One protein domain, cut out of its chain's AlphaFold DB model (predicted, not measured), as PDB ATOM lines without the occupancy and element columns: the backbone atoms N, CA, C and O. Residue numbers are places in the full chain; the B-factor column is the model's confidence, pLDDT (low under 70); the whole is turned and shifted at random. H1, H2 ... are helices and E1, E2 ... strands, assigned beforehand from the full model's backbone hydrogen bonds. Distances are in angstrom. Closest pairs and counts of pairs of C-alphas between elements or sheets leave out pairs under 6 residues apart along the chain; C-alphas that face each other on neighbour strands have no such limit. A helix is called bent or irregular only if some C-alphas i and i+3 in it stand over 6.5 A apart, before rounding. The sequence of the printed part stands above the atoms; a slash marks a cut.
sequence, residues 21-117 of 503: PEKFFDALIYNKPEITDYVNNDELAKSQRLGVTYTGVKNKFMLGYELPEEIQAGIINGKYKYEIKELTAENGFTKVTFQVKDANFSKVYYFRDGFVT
ATOM      1  N   PRO A  21     216.037 190.245 378.341       97.00
ATOM      2  CA  PRO A  21     216.220 189.278 377.260       97.00
ATOM      3  C   PRO A  21     217.404 189.584 376.335       97.00
ATOM      4  O   PRO A  21     218.180 188.682 376.027       97.00
ATOM      5  N   GLU A  22     217.601 190.840 375.920       96.19
ATOM      6  CA  GLU A  22     218.744 191.213 375.072       96.19
ATOM      7  C   GLU A  22     220.086 190.921 375.744       96.19
ATOM      8  O   GLU A  22     221.001 190.406 375.099       96.19
ATOM      9  N   LYS A  23     220.210 191.242 377.036       96.69
ATOM     10  CA  LYS A  23     221.425 190.970 377.812       96.69
ATOM     11  C   LYS A  23     221.637 189.473 378.036       96.69
ATOM     12  O   LYS A  23     222.765 189.006 377.911       96.69
ATOM     13  N   PHE A  24     220.563 188.721 378.286       97.69
ATOM     14  CA  PHE A  24     220.604 187.263 378.385       97.69
ATOM     15  C   PHE A  24     221.141 186.631 377.098       97.69
ATOM     16  O   PHE A  24     222.077 185.838 377.157       97.69
ATOM     17  N   PHE A  25     220.608 187.002 375.926       97.75
ATOM     18  CA  PHE A  25     221.081 186.440 374.655       97.75
ATOM     19  C   PHE A  25     222.503 186.870 374.312       97.75
ATOM     20  O   PHE A  25     223.257 186.059 373.789       97.75
ATOM     21  N   ASP A  26     222.896 188.101 374.637       96.88
ATOM     22  CA  ASP A  26     224.285 188.544 374.503       96.88
ATOM     23  C   ASP A  26     225.220 187.674 375.365       96.88
ATOM     24  O   ASP A  26     226.214 187.138 374.874       96.88
ATOM     25  N   ALA A  27     224.862 187.433 376.628       96.94
ATOM     26  CA  ALA A  27     225.627 186.554 377.503       96.94
ATOM     27  C   ALA A  27     225.644 185.094 377.014       96.94
ATOM     28  O   ALA A  27     226.698 184.459 377.040       96.94
ATOM     29  N   LEU A  28     224.518 184.582 376.508       96.44
ATOM     30  CA  LEU A  28     224.394 183.230 375.958       96.44
ATOM     31  C   LEU A  28     225.221 183.041 374.683       96.44
ATOM     32  O   LEU A  28     225.963 182.072 374.575       96.44
ATOM     33  N   ILE A  29     225.136 183.964 373.724       96.88
ATOM     34  CA  ILE A  29     225.864 183.879 372.452       96.88
ATOM     35  C   ILE A  29     227.373 183.903 372.699       96.88
ATOM     36  O   ILE A  29     228.095 183.094 372.127       96.88
ATOM     37  N   TYR A  30     227.853 184.785 373.576       95.50
ATOM     38  CA  TYR A  30     229.286 184.948 373.834       95.50
ATOM     39  C   TYR A  30     229.801 184.119 375.022       95.50
ATOM     40  O   TYR A  30     230.945 184.300 375.437       95.50
ATOM     41  N   ASN A  31     228.985 183.204 375.563       92.56
ATOM     42  CA  ASN A  31     229.319 182.352 376.710       92.56
ATOM     43  C   ASN A  31     229.893 183.140 377.908       92.56
ATOM     44  O   ASN A  31     230.877 182.719 378.529       92.56
ATOM     45  N   LYS A  32     229.304 184.305 378.208       95.00
ATOM     46  CA  LYS A  32     229.757 185.191 379.285       95.00
ATOM     47  C   LYS A  32     229.387 184.618 380.659       95.00
ATOM     48  O   LYS A  32     228.298 184.065 380.808       95.00
ATOM     49  N   PRO A  33     230.249 184.781 381.679       91.25
ATOM     50  CA  PRO A  33     229.974 184.282 383.028       91.25
ATOM     51  C   PRO A  33     228.770 184.973 383.686       91.25
ATOM     52  O   PRO A  33     228.042 184.329 384.427       91.25
ATOM     53  N   GLU A  34     228.514 186.240 383.353       94.75
ATOM     54  CA  GLU A  34     227.386 187.046 383.851       94.75
ATOM     55  C   GLU A  34     225.999 186.581 383.358       94.75
ATOM     56  O   GLU A  34     224.997 187.210 383.675       94.75
ATOM     57  N   ILE A  35     225.895 185.487 382.586       96.44
ATOM     58  CA  ILE A  35     224.595 184.950 382.143       96.44
ATOM     59  C   ILE A  35     223.664 184.636 383.321       96.44
ATOM     60  O   ILE A  35     222.452 184.792 383.194       96.44
ATOM     61  N   THR A  36     224.222 184.247 384.470       96.38
ATOM     62  CA  THR A  36     223.468 183.992 385.704       96.38
ATOM     63  C   THR A  36     222.724 185.225 386.205       96.38
ATOM     64  O   THR A  36     221.651 185.083 386.776       96.38
ATOM     65  N   ASP A  37     223.217 186.434 385.933       96.88
ATOM     66  CA  ASP A  37     222.596 187.683 386.397       96.88
ATOM     67  C   ASP A  37     221.259 187.970 385.691       96.88
ATOM     68  O   ASP A  37     220.503 188.854 386.096       96.88
ATOM     69  N   TYR A  38     220.965 187.228 384.620       97.56
ATOM     70  CA  TYR A  38     219.751 187.361 383.816       97.56
ATOM     71  C   TYR A  38     218.816 186.157 383.940       97.56
ATOM     72  O   TYR A  38     217.867 186.036 383.165       97.56
ATOM     73  N   VAL A  39     219.074 185.263 384.893       97.75
ATOM     74  CA  VAL A  39     218.240 184.097 385.194       97.75
ATOM     75  C   VAL A  39     217.452 184.380 386.460       97.75
ATOM     76  O   VAL A  39     217.946 185.031 387.376       97.75
ATOM     77  N   ASN A  40     216.212 183.904 386.516       97.69
ATOM     78  CA  ASN A  40     215.419 184.016 387.729       97.69
ATOM     79  C   ASN A  40     216.134 183.298 388.899       97.69
ATOM     80  O   ASN A  40     216.612 182.172 388.753       97.69
ATOM     81  N   ASN A  41     216.211 183.946 390.064       97.12
ATOM     82  CA  ASN A  41     216.955 183.420 391.214       97.12
ATOM     83  C   ASN A  41     216.445 182.052 391.686       97.12
ATOM     84  O   ASN A  41     217.254 181.206 392.069       97.12
ATOM     85  N   ASP A  42     215.133 181.817 391.619       96.38
ATOM     86  CA  ASP A  42     214.547 180.541 392.027       96.38
ATOM     87  C   ASP A  42     214.972 179.419 391.071       96.38
ATOM     88  O   ASP A  42     215.211 178.298 391.508       96.38
ATOM     89  N   GLU A  43     215.157 179.716 389.782       96.88
ATOM     90  CA  GLU A  43     215.629 178.747 388.782       96.88
ATOM     91  C   GLU A  43     217.096 178.384 388.971       96.88
ATOM     92  O   GLU A  43     217.479 177.217 388.853       96.88
ATOM     93  N   LEU A  44     217.932 179.372 389.300       96.31
ATOM     94  CA  LEU A  44     219.328 179.116 389.643       96.31
ATOM     95  C   LEU A  44     219.434 178.276 390.913       96.31
ATOM     96  O   LEU A  44     220.129 177.258 390.908       96.31
ATOM     97  N   ALA A  45     218.717 178.672 391.970       96.88
ATOM     98  CA  ALA A  45     218.674 177.930 393.225       96.88
ATOM     99  C   ALA A  45     218.214 176.492 392.972       96.88
ATOM    100  O   ALA A  45     218.884 175.544 393.379       96.88
ATOM    101  N   LYS A  46     217.140 176.327 392.194       96.38
ATOM    102  CA  LYS A  46     216.623 175.032 391.767       96.38
ATOM    103  C   LYS A  46     217.691 174.215 391.048       96.38
ATOM    104  O   LYS A  46     218.008 173.125 391.503       96.38
ATOM    105  N   SER A  47     218.314 174.723 389.990       97.19
ATOM    106  CA  SER A  47     219.350 173.993 389.241       97.19
ATOM    107  C   SER A  47     220.547 173.554 390.104       97.19
ATOM    108  O   SER A  47     221.145 172.501 389.865       97.19
ATOM    109  N   GLN A  48     220.904 174.343 391.119       97.06
ATOM    110  CA  GLN A  48     222.110 174.140 391.925       97.06
ATOM    111  C   GLN A  48     221.875 173.329 393.208       97.06
ATOM    112  O   GLN A  48     222.835 172.773 393.746       97.06
ATOM    113  N   ARG A  49     220.629 173.226 393.688       97.44
ATOM    114  CA  ARG A  49     220.281 172.717 395.030       97.44
ATOM    115  C   ARG A  49     220.842 171.337 395.367       97.44
ATOM    116  O   ARG A  49     221.228 171.075 396.503       97.44
ATOM    117  N   LEU A  50     220.932 170.454 394.374       97.88
ATOM    118  CA  LEU A  50     221.416 169.089 394.561       97.88
ATOM    119  C   LEU A  50     222.937 168.942 394.381       97.88
ATOM    120  O   LEU A  50     223.479 167.857 394.609       97.88
ATOM    121  N   GLY A  51     223.641 170.006 393.985       97.62
ATOM    122  CA  GLY A  51     225.099 170.021 393.826       97.62
ATOM    123  C   GLY A  51     225.635 169.113 392.714       97.62
ATOM    124  O   GLY A  51     226.810 168.757 392.741       97.62
ATOM    125  N   VAL A  52     224.789 168.695 391.769       98.06
ATOM    126  CA  VAL A  52     225.210 167.918 390.592       98.06
ATOM    127  C   VAL A  52     225.820 168.861 389.559       98.06
ATOM    128  O   VAL A  52     225.218 169.885 389.240       98.06
ATOM    129  N   THR A  53     226.982 168.509 389.018       97.62
ATOM    130  CA  THR A  53     227.688 169.237 387.963       97.62
ATOM    131  C   THR A  53     228.124 168.292 386.847       97.62
ATOM    132  O   THR A  53     228.297 167.086 387.057       97.62
ATOM    133  N   TYR A  54     228.316 168.853 385.650       97.31
ATOM    134  CA  TYR A  54     228.721 168.091 384.477       97.31
ATOM    135  C   TYR A  54     230.022 168.635 383.880       97.31
ATOM    136  O   TYR A  54     230.167 169.828 383.618       97.31
ATOM    137  N   THR A  55     230.985 167.750 383.648       95.00
ATOM    138  CA  THR A  55     232.299 168.060 383.085       95.00
ATOM    139  C   THR A  55     232.127 168.651 381.692       95.00
ATOM    140  O   THR A  55     231.507 168.044 380.821       95.00
ATOM    141  N   GLY A  56     232.686 169.843 381.483       91.44
ATOM    142  CA  GLY A  56     232.547 170.592 380.232       91.44
ATOM    143  C   GLY A  56     231.269 171.434 380.131       91.44
ATOM    144  O   GLY A  56     231.147 172.211 379.187       91.44
ATOM    145  N   VAL A  57     230.355 171.359 381.105       93.62
ATOM    146  CA  VAL A  57     229.131 172.171 381.148       93.62
ATOM    147  C   VAL A  57     229.325 173.323 382.128       93.62
ATOM    148  O   VAL A  57     229.419 173.124 383.335       93.62
ATOM    149  N   LYS A  58     229.373 174.556 381.610       90.81
ATOM    150  CA  LYS A  58     229.564 175.760 382.440       90.81
ATOM    151  C   LYS A  58     228.323 176.115 383.258       90.81
ATOM    152  O   LYS A  58     228.434 176.467 384.424       90.81
ATOM    153  N   ASN A  59     227.153 176.030 382.630       93.75
ATOM    154  CA  ASN A  59     225.880 176.478 383.186       93.75
ATOM    155  C   ASN A  59     224.870 175.333 383.113       93.75
ATOM    156  O   ASN A  59     224.210 175.163 382.094       93.75
ATOM    157  N   LYS A  60     224.749 174.542 384.185       95.69
ATOM    158  CA  LYS A  60     223.826 173.394 384.237       95.69
ATOM    159  C   LYS A  60     222.384 173.783 383.888       95.69
ATOM    160  O   LYS A  60     221.746 173.080 383.115       95.69
ATOM    161  N   PHE A  61     221.897 174.915 384.394       95.25
ATOM    162  CA  PHE A  61     220.536 175.406 384.131       95.25
ATOM    163  C   PHE A  61     220.245 175.664 382.642       95.25
ATOM    164  O   PHE A  61     219.082 175.757 382.261       95.25
ATOM    165  N   MET A  62     221.282 175.770 381.802       95.31
ATOM    166  CA  MET A  62     221.131 175.943 380.359       95.31
ATOM    167  C   MET A  62     220.997 174.632 379.589       95.31
ATOM    168  O   MET A  62     220.709 174.715 378.401       95.31
ATOM    169  N   LEU A  63     221.154 173.459 380.219       95.12
ATOM    170  CA  LEU A  63     220.997 172.163 379.547       95.12
ATOM    171  C   LEU A  63     219.604 172.047 378.903       95.12
ATOM    172  O   LEU A  63     218.588 172.055 379.597       95.12
ATOM    173  N   GLY A  64     219.569 171.954 377.570       92.06
ATOM    174  CA  GLY A  64     218.356 171.938 376.739       92.06
ATOM    175  C   GLY A  64     217.937 173.319 376.210       92.06
ATOM    176  O   GLY A  64     217.148 173.434 375.266       92.06
ATOM    177  N   TYR A  65     218.507 174.394 376.749       94.88
ATOM    178  CA  TYR A  65     218.242 175.785 376.376       94.88
ATOM    179  C   TYR A  65     219.388 176.424 375.588       94.88
ATOM    180  O   TYR A  65     219.290 177.591 375.219       94.88
ATOM    181  N   GLU A  66     220.434 175.674 375.251       93.94
ATOM    182  CA  GLU A  66     221.539 176.185 374.447       93.94
ATOM    183  C   GLU A  66     221.105 176.535 373.015       93.94
ATOM    184  O   GLU A  66     220.079 176.069 372.494       93.94
ATOM    185  N   LEU A  67     221.919 177.376 372.374       95.69
ATOM    186  CA  LEU A  67     221.888 177.577 370.931       95.69
ATOM    187  C   LEU A  67     222.772 176.510 370.273       95.69
ATOM    188  O   LEU A  67     223.853 176.235 370.798       95.69
ATOM    189  N   PRO A  68     222.370 175.938 369.124       95.25
ATOM    190  CA  PRO A  68     223.253 175.061 368.363       95.25
ATOM    191  C   PRO A  68     224.582 175.759 368.054       95.25
ATOM    192  O   PRO A  68     224.590 176.952 367.736       95.25
ATOM    193  N   GLU A  69     225.693 175.020 368.101       94.38
ATOM    194  CA  GLU A  69     227.041 175.577 367.912       94.38
ATOM    195  C   GLU A  69     227.173 176.327 366.577       94.38
ATOM    196  O   GLU A  69     227.718 177.427 366.537       94.38
ATOM    197  N   GLU A  70     226.583 175.799 365.500       96.75
ATOM    198  CA  GLU A  70     226.552 176.462 364.191       96.75
ATOM    199  C   GLU A  70     225.869 177.839 364.244       96.75
ATOM    200  O   GLU A  70     226.355 178.806 363.649       96.75
ATOM    201  N   ILE A  71     224.757 177.945 364.977       97.94
ATOM    202  CA  ILE A  71     224.014 179.198 365.133       97.94
ATOM    203  C   ILE A  71     224.845 180.190 365.945       97.94
ATOM    204  O   ILE A  71     225.009 181.337 365.528       97.94
ATOM    205  N   GLN A  72     225.407 179.746 367.072       96.75
ATOM    206  CA  GLN A  72     226.230 180.584 367.943       96.75
ATOM    207  C   GLN A  72     227.477 181.100 367.202       96.75
ATOM    208  O   GLN A  72     227.692 182.311 367.125       96.75
ATOM    209  N   ALA A  73     228.251 180.206 366.580       97.31
ATOM    210  CA  ALA A  73     229.456 180.550 365.830       97.31
ATOM    211  C   ALA A  73     229.151 181.441 364.617       97.31
ATOM    212  O   ALA A  73     229.890 182.384 364.327       97.31
ATOM    213  N   GLY A  74     228.044 181.183 363.916       98.00
ATOM    214  CA  GLY A  74     227.620 182.005 362.790       98.00
ATOM    215  C   GLY A  74     227.256 183.437 363.196       98.00
ATOM    216  O   GLY A  74     227.591 184.368 362.466       98.00
ATOM    217  N   ILE A  75     226.648 183.645 364.367       97.81
ATOM    218  CA  ILE A  75     226.391 184.998 364.889       97.81
ATOM    219  C   ILE A  75     227.700 185.691 365.281       97.81
ATOM    220  O   ILE A  75     227.929 186.825 364.866       97.81
ATOM    221  N   ILE A  76     228.580 185.007 366.024       97.75
ATOM    222  CA  ILE A  76     229.872 185.561 366.475       97.75
ATOM    223  C   ILE A  76     230.722 186.027 365.286       97.75
ATOM    224  O   ILE A  76     231.314 187.103 365.324       97.75
ATOM    225  N   ASN A  77     230.741 185.247 364.205       97.38
ATOM    226  CA  ASN A  77     231.512 185.555 363.000       97.38
ATOM    227  C   ASN A  77     230.802 186.541 362.052       97.38
ATOM    228  O   ASN A  77     231.290 186.794 360.953       97.38
ATOM    229  N   GLY A  78     229.631 187.064 362.429       97.06
ATOM    230  CA  GLY A  78     228.843 187.983 361.607       97.06
ATOM    231  C   GLY A  78     228.184 187.347 360.376       97.06
ATOM    232  O   GLY A  78     227.627 188.072 359.552       97.06
ATOM    233  N   LYS A  79     228.217 186.010 360.245       97.62
ATOM    234  CA  LYS A  79     227.522 185.251 359.187       97.62
ATOM    235  C   LYS A  79     226.006 185.363 359.338       97.62
ATOM    236  O   LYS A  79     225.299 185.443 358.340       97.62
ATOM    237  N   TYR A  80     225.519 185.359 360.577       97.94
ATOM    238  CA  TYR A  80     224.099 185.403 360.896       97.94
ATOM    239  C   TYR A  80     223.740 186.642 361.705       97.94
ATOM    240  O   TYR A  80     224.464 187.045 362.615       97.94
ATOM    241  N   LYS A  81     222.568 187.209 361.412       97.19
ATOM    242  CA  LYS A  81     221.912 188.198 362.271       97.19
ATOM    243  C   LYS A  81     220.767 187.531 363.017       97.19
ATOM    244  O   LYS A  81     220.040 186.723 362.440       97.19
ATOM    245  N   TYR A  82     220.600 187.894 364.283       97.81
ATOM    246  CA  TYR A  82     219.474 187.439 365.086       97.81
ATOM    247  C   TYR A  82     218.506 188.586 365.383       97.81
ATOM    248  O   TYR A  82     218.883 189.757 365.412       97.81
ATOM    249  N   GLU A  83     217.247 188.226 365.589       97.56
ATOM    250  CA  GLU A  83     216.166 189.097 366.037       97.56
ATOM    251  C   GLU A  83     215.545 188.472 367.286       97.56
ATOM    252  O   GLU A  83     215.401 187.248 367.367       97.56
ATOM    253  N   ILE A  84     215.156 189.306 368.248       97.81
ATOM    254  CA  ILE A  84     214.322 188.883 369.368       97.81
ATOM    255  C   ILE A  84     212.952 189.545 369.256       97.81
ATOM    256  O   ILE A  84     212.839 190.726 368.936       97.81
ATOM    257  N   LYS A  85     211.899 188.770 369.508       97.50
ATOM    258  CA  LYS A  85     210.523 189.270 369.574       97.50
ATOM    259  C   LYS A  85     209.961 188.991 370.949       97.50
ATOM    260  O   LYS A  85     209.818 187.826 371.317       97.50
ATOM    261  N   GLU A  86     209.640 190.049 371.676       97.50
ATOM    262  CA  GLU A  86     209.041 189.970 373.004       97.50
ATOM    263  C   GLU A  86     207.516 190.100 372.896       97.50
ATOM    264  O   GLU A  86     206.999 190.986 372.214       97.50
ATOM    265  N   LEU A  87     206.791 189.201 373.557       97.31
ATOM    266  CA  LEU A  87     205.337 189.223 373.661       97.31
ATOM    267  C   LEU A  87     204.945 189.000 375.121       97.31
ATOM    268  O   LEU A  87     205.360 188.011 375.727       97.31
ATOM    269  N   THR A  88     204.109 189.878 375.671       95.88
ATOM    270  CA  THR A  88     203.510 189.657 376.991       95.88
ATOM    271  C   THR A  88     202.718 188.353 376.980       95.88
ATOM    272  O   THR A  88     201.813 188.168 376.165       95.88
ATOM    273  N   ALA A  89     203.073 187.445 377.879       94.00
ATOM    274  CA  ALA A  89     202.374 186.194 378.113       94.00
ATOM    275  C   ALA A  89     201.524 186.294 379.391       94.00
ATOM    276  O   ALA A  89     201.517 187.300 380.103       94.00
ATOM    277  N   GLU A  90     200.756 185.247 379.672       92.19
ATOM    278  CA  GLU A  90     199.968 185.168 380.900       92.19
ATOM    279  C   GLU A  90     200.843 185.183 382.169       92.19
ATOM    280  O   GLU A  90     202.034 184.890 382.125       92.19
ATOM    281  N   ASN A  91     200.239 185.504 383.319       90.56
ATOM    282  CA  ASN A  91     200.855 185.423 384.656       90.56
ATOM    283  C   ASN A  91     202.136 186.259 384.834       90.56
ATOM    284  O   ASN A  91     203.013 185.899 385.617       90.56
ATOM    285  N   GLY A  92     202.235 187.375 384.104       93.06
ATOM    286  CA  GLY A  92     203.374 188.288 384.191       93.06
ATOM    287  C   GLY A  92     204.643 187.772 383.511       93.06
ATOM    288  O   GLY A  92     205.702 188.358 383.708       93.06
ATOM    289  N   PHE A  93     204.556 186.696 382.722       97.12
ATOM    290  CA  PHE A  93     205.676 186.237 381.908       97.12
ATOM    291  C   PHE A  93     205.807 187.060 380.621       97.12
ATOM    292  O   PHE A  93     204.822 187.532 380.054       97.12
ATOM    293  N   THR A  94     207.024 187.132 380.096       97.88
ATOM    294  CA  THR A  94     207.314 187.566 378.729       97.88
ATOM    295  C   THR A  94     207.766 186.356 377.924       97.88
ATOM    296  O   THR A  94     208.734 185.685 378.280       97.88
ATOM    297  N   LYS A  95     207.071 186.071 376.821       97.94
ATOM    298  CA  LYS A  95     207.498 185.090 375.823       97.94
ATOM    299  C   LYS A  95     208.448 185.777 374.852       97.94
ATOM    300  O   LYS A  95     208.061 186.731 374.181       97.94
ATOM    301  N   VAL A  96     209.667 185.267 374.737       98.31
ATOM    302  CA  VAL A  96     210.684 185.811 373.839       98.31
ATOM    303  C   VAL A  96     211.008 184.793 372.762       98.31
ATOM    304  O   VAL A  96     211.378 183.658 373.047       98.31
ATOM    305  N   THR A  97     210.859 185.190 371.503       98.25
ATOM    306  CA  THR A  97     211.225 184.351 370.358       98.25
ATOM    307  C   THR A  97     212.555 184.825 369.798       98.25
ATOM    308  O   THR A  97     212.632 185.931 369.266       98.25
ATOM    309  N   PHE A  98     213.582 183.990 369.912       98.25
ATOM    310  CA  PHE A  98     214.889 184.191 369.296       98.25
ATOM    311  C   PHE A  98     214.868 183.627 367.877       98.25
ATOM    312  O   PHE A  98     214.537 182.454 367.698       98.25
ATOM    313  N   GLN A  99     215.202 184.439 366.874       98.19
ATOM    314  CA  GLN A  99     215.110 184.063 365.461       98.19
ATOM    315  C   GLN A  99     216.399 184.380 364.710       98.19
ATOM    316  O   GLN A  99     216.908 185.493 364.788       98.19
ATOM    317  N   VAL A 100     216.868 183.426 363.908       98.12
ATOM    318  CA  VAL A 100     217.944 183.595 362.926       98.12
ATOM    319  C   VAL A 100     217.386 183.190 361.566       98.12
ATOM    320  O   VAL A 100     217.393 182.017 361.195       98.12
ATOM    321  N   LYS A 101     216.837 184.174 360.841       96.31
ATOM    322  CA  LYS A 101     216.084 183.947 359.593       96.31
ATOM    323  C   LYS A 101     216.932 183.254 358.527       96.31
ATOM    324  O   LYS A 101     216.458 182.314 357.902       96.31
ATOM    325  N   ASP A 102     218.192 183.662 358.396       96.06
ATOM    326  CA  ASP A 102     219.124 183.137 357.388       96.06
ATOM    327  C   ASP A 102     219.483 181.656 357.606       96.06
ATOM    328  O   ASP A 102     219.913 180.981 356.676       96.06
ATOM    329  N   ALA A 103     219.292 181.145 358.826       96.75
ATOM    330  CA  ALA A 103     219.517 179.745 359.186       96.75
ATOM    331  C   ALA A 103     218.205 178.966 359.393       96.75
ATOM    332  O   ALA A 103     218.239 177.823 359.839       96.75
ATOM    333  N   ASN A 104     217.048 179.589 359.120       97.19
ATOM    334  CA  ASN A 104     215.721 179.049 359.434       97.19
ATOM    335  C   ASN A 104     215.610 178.522 360.882       97.19
ATOM    336  O   ASN A 104     214.976 177.500 361.146       97.19
ATOM    337  N   PHE A 105     216.257 179.207 361.826       97.44
ATOM    338  CA  PHE A 105     216.286 178.807 363.228       97.44
ATOM    339  C   PHE A 105     215.397 179.725 364.064       97.44
ATOM    340  O   PHE A 105     215.476 180.952 363.967       97.44
ATOM    341  N   SER A 106     214.562 179.133 364.915       97.00
ATOM    342  CA  SER A 106     213.731 179.856 365.873       97.00
ATOM    343  C   SER A 106     213.596 179.046 367.156       97.00
ATOM    344  O   SER A 106     213.322 177.850 367.101       97.00
ATOM    345  N   LYS A 107     213.731 179.701 368.311       96.62
ATOM    346  CA  LYS A 107     213.544 179.079 369.630       96.62
ATOM    347  C   LYS A 107     212.832 180.039 370.580       96.62
ATOM    348  O   LYS A 107     213.048 181.250 370.532       96.62
ATOM    349  N   VAL A 108     211.944 179.495 371.404       96.94
ATOM    350  CA  VAL A 108     211.148 180.249 372.380       96.94
ATOM    351  C   VAL A 108     211.795 180.142 373.756       96.94
ATOM    352  O   VAL A 108     212.251 179.072 374.142       96.94
ATOM    353  N   TYR A 109     211.798 181.259 374.478       97.88
ATOM    354  CA  TYR A 109     212.263 181.399 375.852       97.88
ATOM    355  C   TYR A 109     211.213 182.164 376.662       97.88
ATOM    356  O   TYR A 109     210.433 182.943 376.103       97.88
ATOM    357  N   TYR A 110     211.209 181.970 377.977       98.00
ATOM    358  CA  TYR A 110     210.268 182.612 378.888       98.00
ATOM    359  C   TYR A 110     211.019 183.398 379.956       98.00
ATOM    360  O   TYR A 110     212.081 182.978 380.415       98.00
ATOM    361  N   PHE A 111     210.475 184.556 380.330       98.19
ATOM    362  CA  PHE A 111     211.085 185.455 381.305       98.19
ATOM    363  C   PHE A 111     210.063 185.938 382.333       98.19
ATOM    364  O   PHE A 111     208.942 186.287 381.968       98.19
ATOM    365  N   ARG A 112     210.466 185.996 383.603       96.44
ATOM    366  CA  ARG A 112     209.785 186.682 384.711       96.44
ATOM    367  C   ARG A 112     210.848 187.095 385.724       96.44
ATOM    368  O   ARG A 112     211.386 186.244 386.431       96.44
ATOM    369  N   ASP A 113     211.202 188.377 385.707       94.00
ATOM    370  CA  ASP A 113     212.341 188.935 386.456       94.00
ATOM    371  C   ASP A 113     213.686 188.232 386.159       94.00
ATOM    372  O   ASP A 113     214.589 188.200 386.988       94.00
ATOM    373  N   GLY A 114     213.812 187.648 384.961       97.50
ATOM    374  CA  GLY A 114     214.921 186.787 384.538       97.50
ATOM    375  C   GLY A 114     214.418 185.594 383.723       97.50
ATOM    376  O   GLY A 114     213.211 185.360 383.655       97.50
ATOM    377  N   PHE A 115     215.317 184.864 383.065       98.12
ATOM    378  CA  PHE A 115     214.992 183.633 382.337       98.12
ATOM    379  C   PHE A 115     214.377 182.587 383.278       98.12
ATOM    380  O   PHE A 115     214.864 182.395 384.393       98.12
ATOM    381  N   VAL A 116     213.329 181.909 382.804       97.81
ATOM    382  CA  VAL A 116     212.692 180.767 383.466       97.81
ATOM    383  C   VAL A 116     212.597 179.573 382.527       97.81
ATOM    384  O   VAL A 116     212.495 179.729 381.306       97.81
ATOM    385  N   THR A 117     212.595 178.368 383.088       96.88
ATOM    386  CA  THR A 117     212.443 177.155 382.287       96.88
ATOM    387  C   THR A 117     211.005 177.004 381.789       96.88
ATOM    388  O   THR A 117     210.041 177.517 382.369       96.88
TER     389      THR A 117
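AT A GLANCE: This is residues 21 to 117 of the 503 residues of an uncharacterized protein of Ignavibacteria bacterium (UniProt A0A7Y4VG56). A flat domain has a twisted three-stranded sheet, E2, E3 and E4, along one side, and the helical hairpin H1 and H2 begins at it, with H1 nearest the middle. H3 and E1 lie farthest out, and residues 56 to 68 run back from E1 to H4. The 97 printed residues hold four named helices and four named strands, in the order H1 H2 H3 E1 H4 E2 E3 E4; the sheet is antiparallel, E2 - E3 - E4, and the class is mixed. The whole is compact, with a radius of gyration of the C-alphas of 13.7 A and spans of 39 by 36 by 19 A.

IN THESE COORDINATES: H1, residues 21 to 29, begins at C-alpha 21 (216.220, 189.278, 377.260) and is 12.1 A long. H2 is residues 33 to 38, H3 41 to 48, E1 53 to 55 and H4 69 to 76. E2, residues 83 to 88, measures 16.7 A; E3, 94 to 100, 19.5 A; E4, 105 to 111, 20.0 A, ending at C-alpha 111 (211.085, 185.455, 381.305).

HOW THE PARTS SIT: H1 only grazes the sheet, with its residues 21 to 25. H1 and H2 touch as a hairpin, closest at the C-alphas of Ala 27 and Ile 35, 5.0 A, at a shallow tilt of 24 degrees, opposite ways. H1 and H4 only just touch, with 3 pairs of C-alphas within 8 A, the closest those of Ile 29 and Gln 72, 5.6 A. H2 and H3 are close but not clearly touching, with the C-alphas of Thr 36 and Leu 44 7.5 A apart. E1 pairs with no named strand. E2, E3 and E4 form a meander, each strand the antiparallel neighbour of the one before: N 85 and O 97 are 2.9 A apart, N 96 and O 109 2.8 A. Every O i to N i+4 pair is within hydrogen-bond range in H1, H3 and H4; irregular H2, with C-alphas 33 and 36 7.0 A apart, has 0 of 2, and 2 of 3 O i to N i+3 pairs.

THE WHOLE: The two C-alphas farthest apart, those of Leu 50 and Asp 102, are 39.8 A apart. The printed part has no cut. The link from E1 to H4, 13 residues, is long. The mean pLDDT of the printed part is 96.4, and no printed residue is under 70.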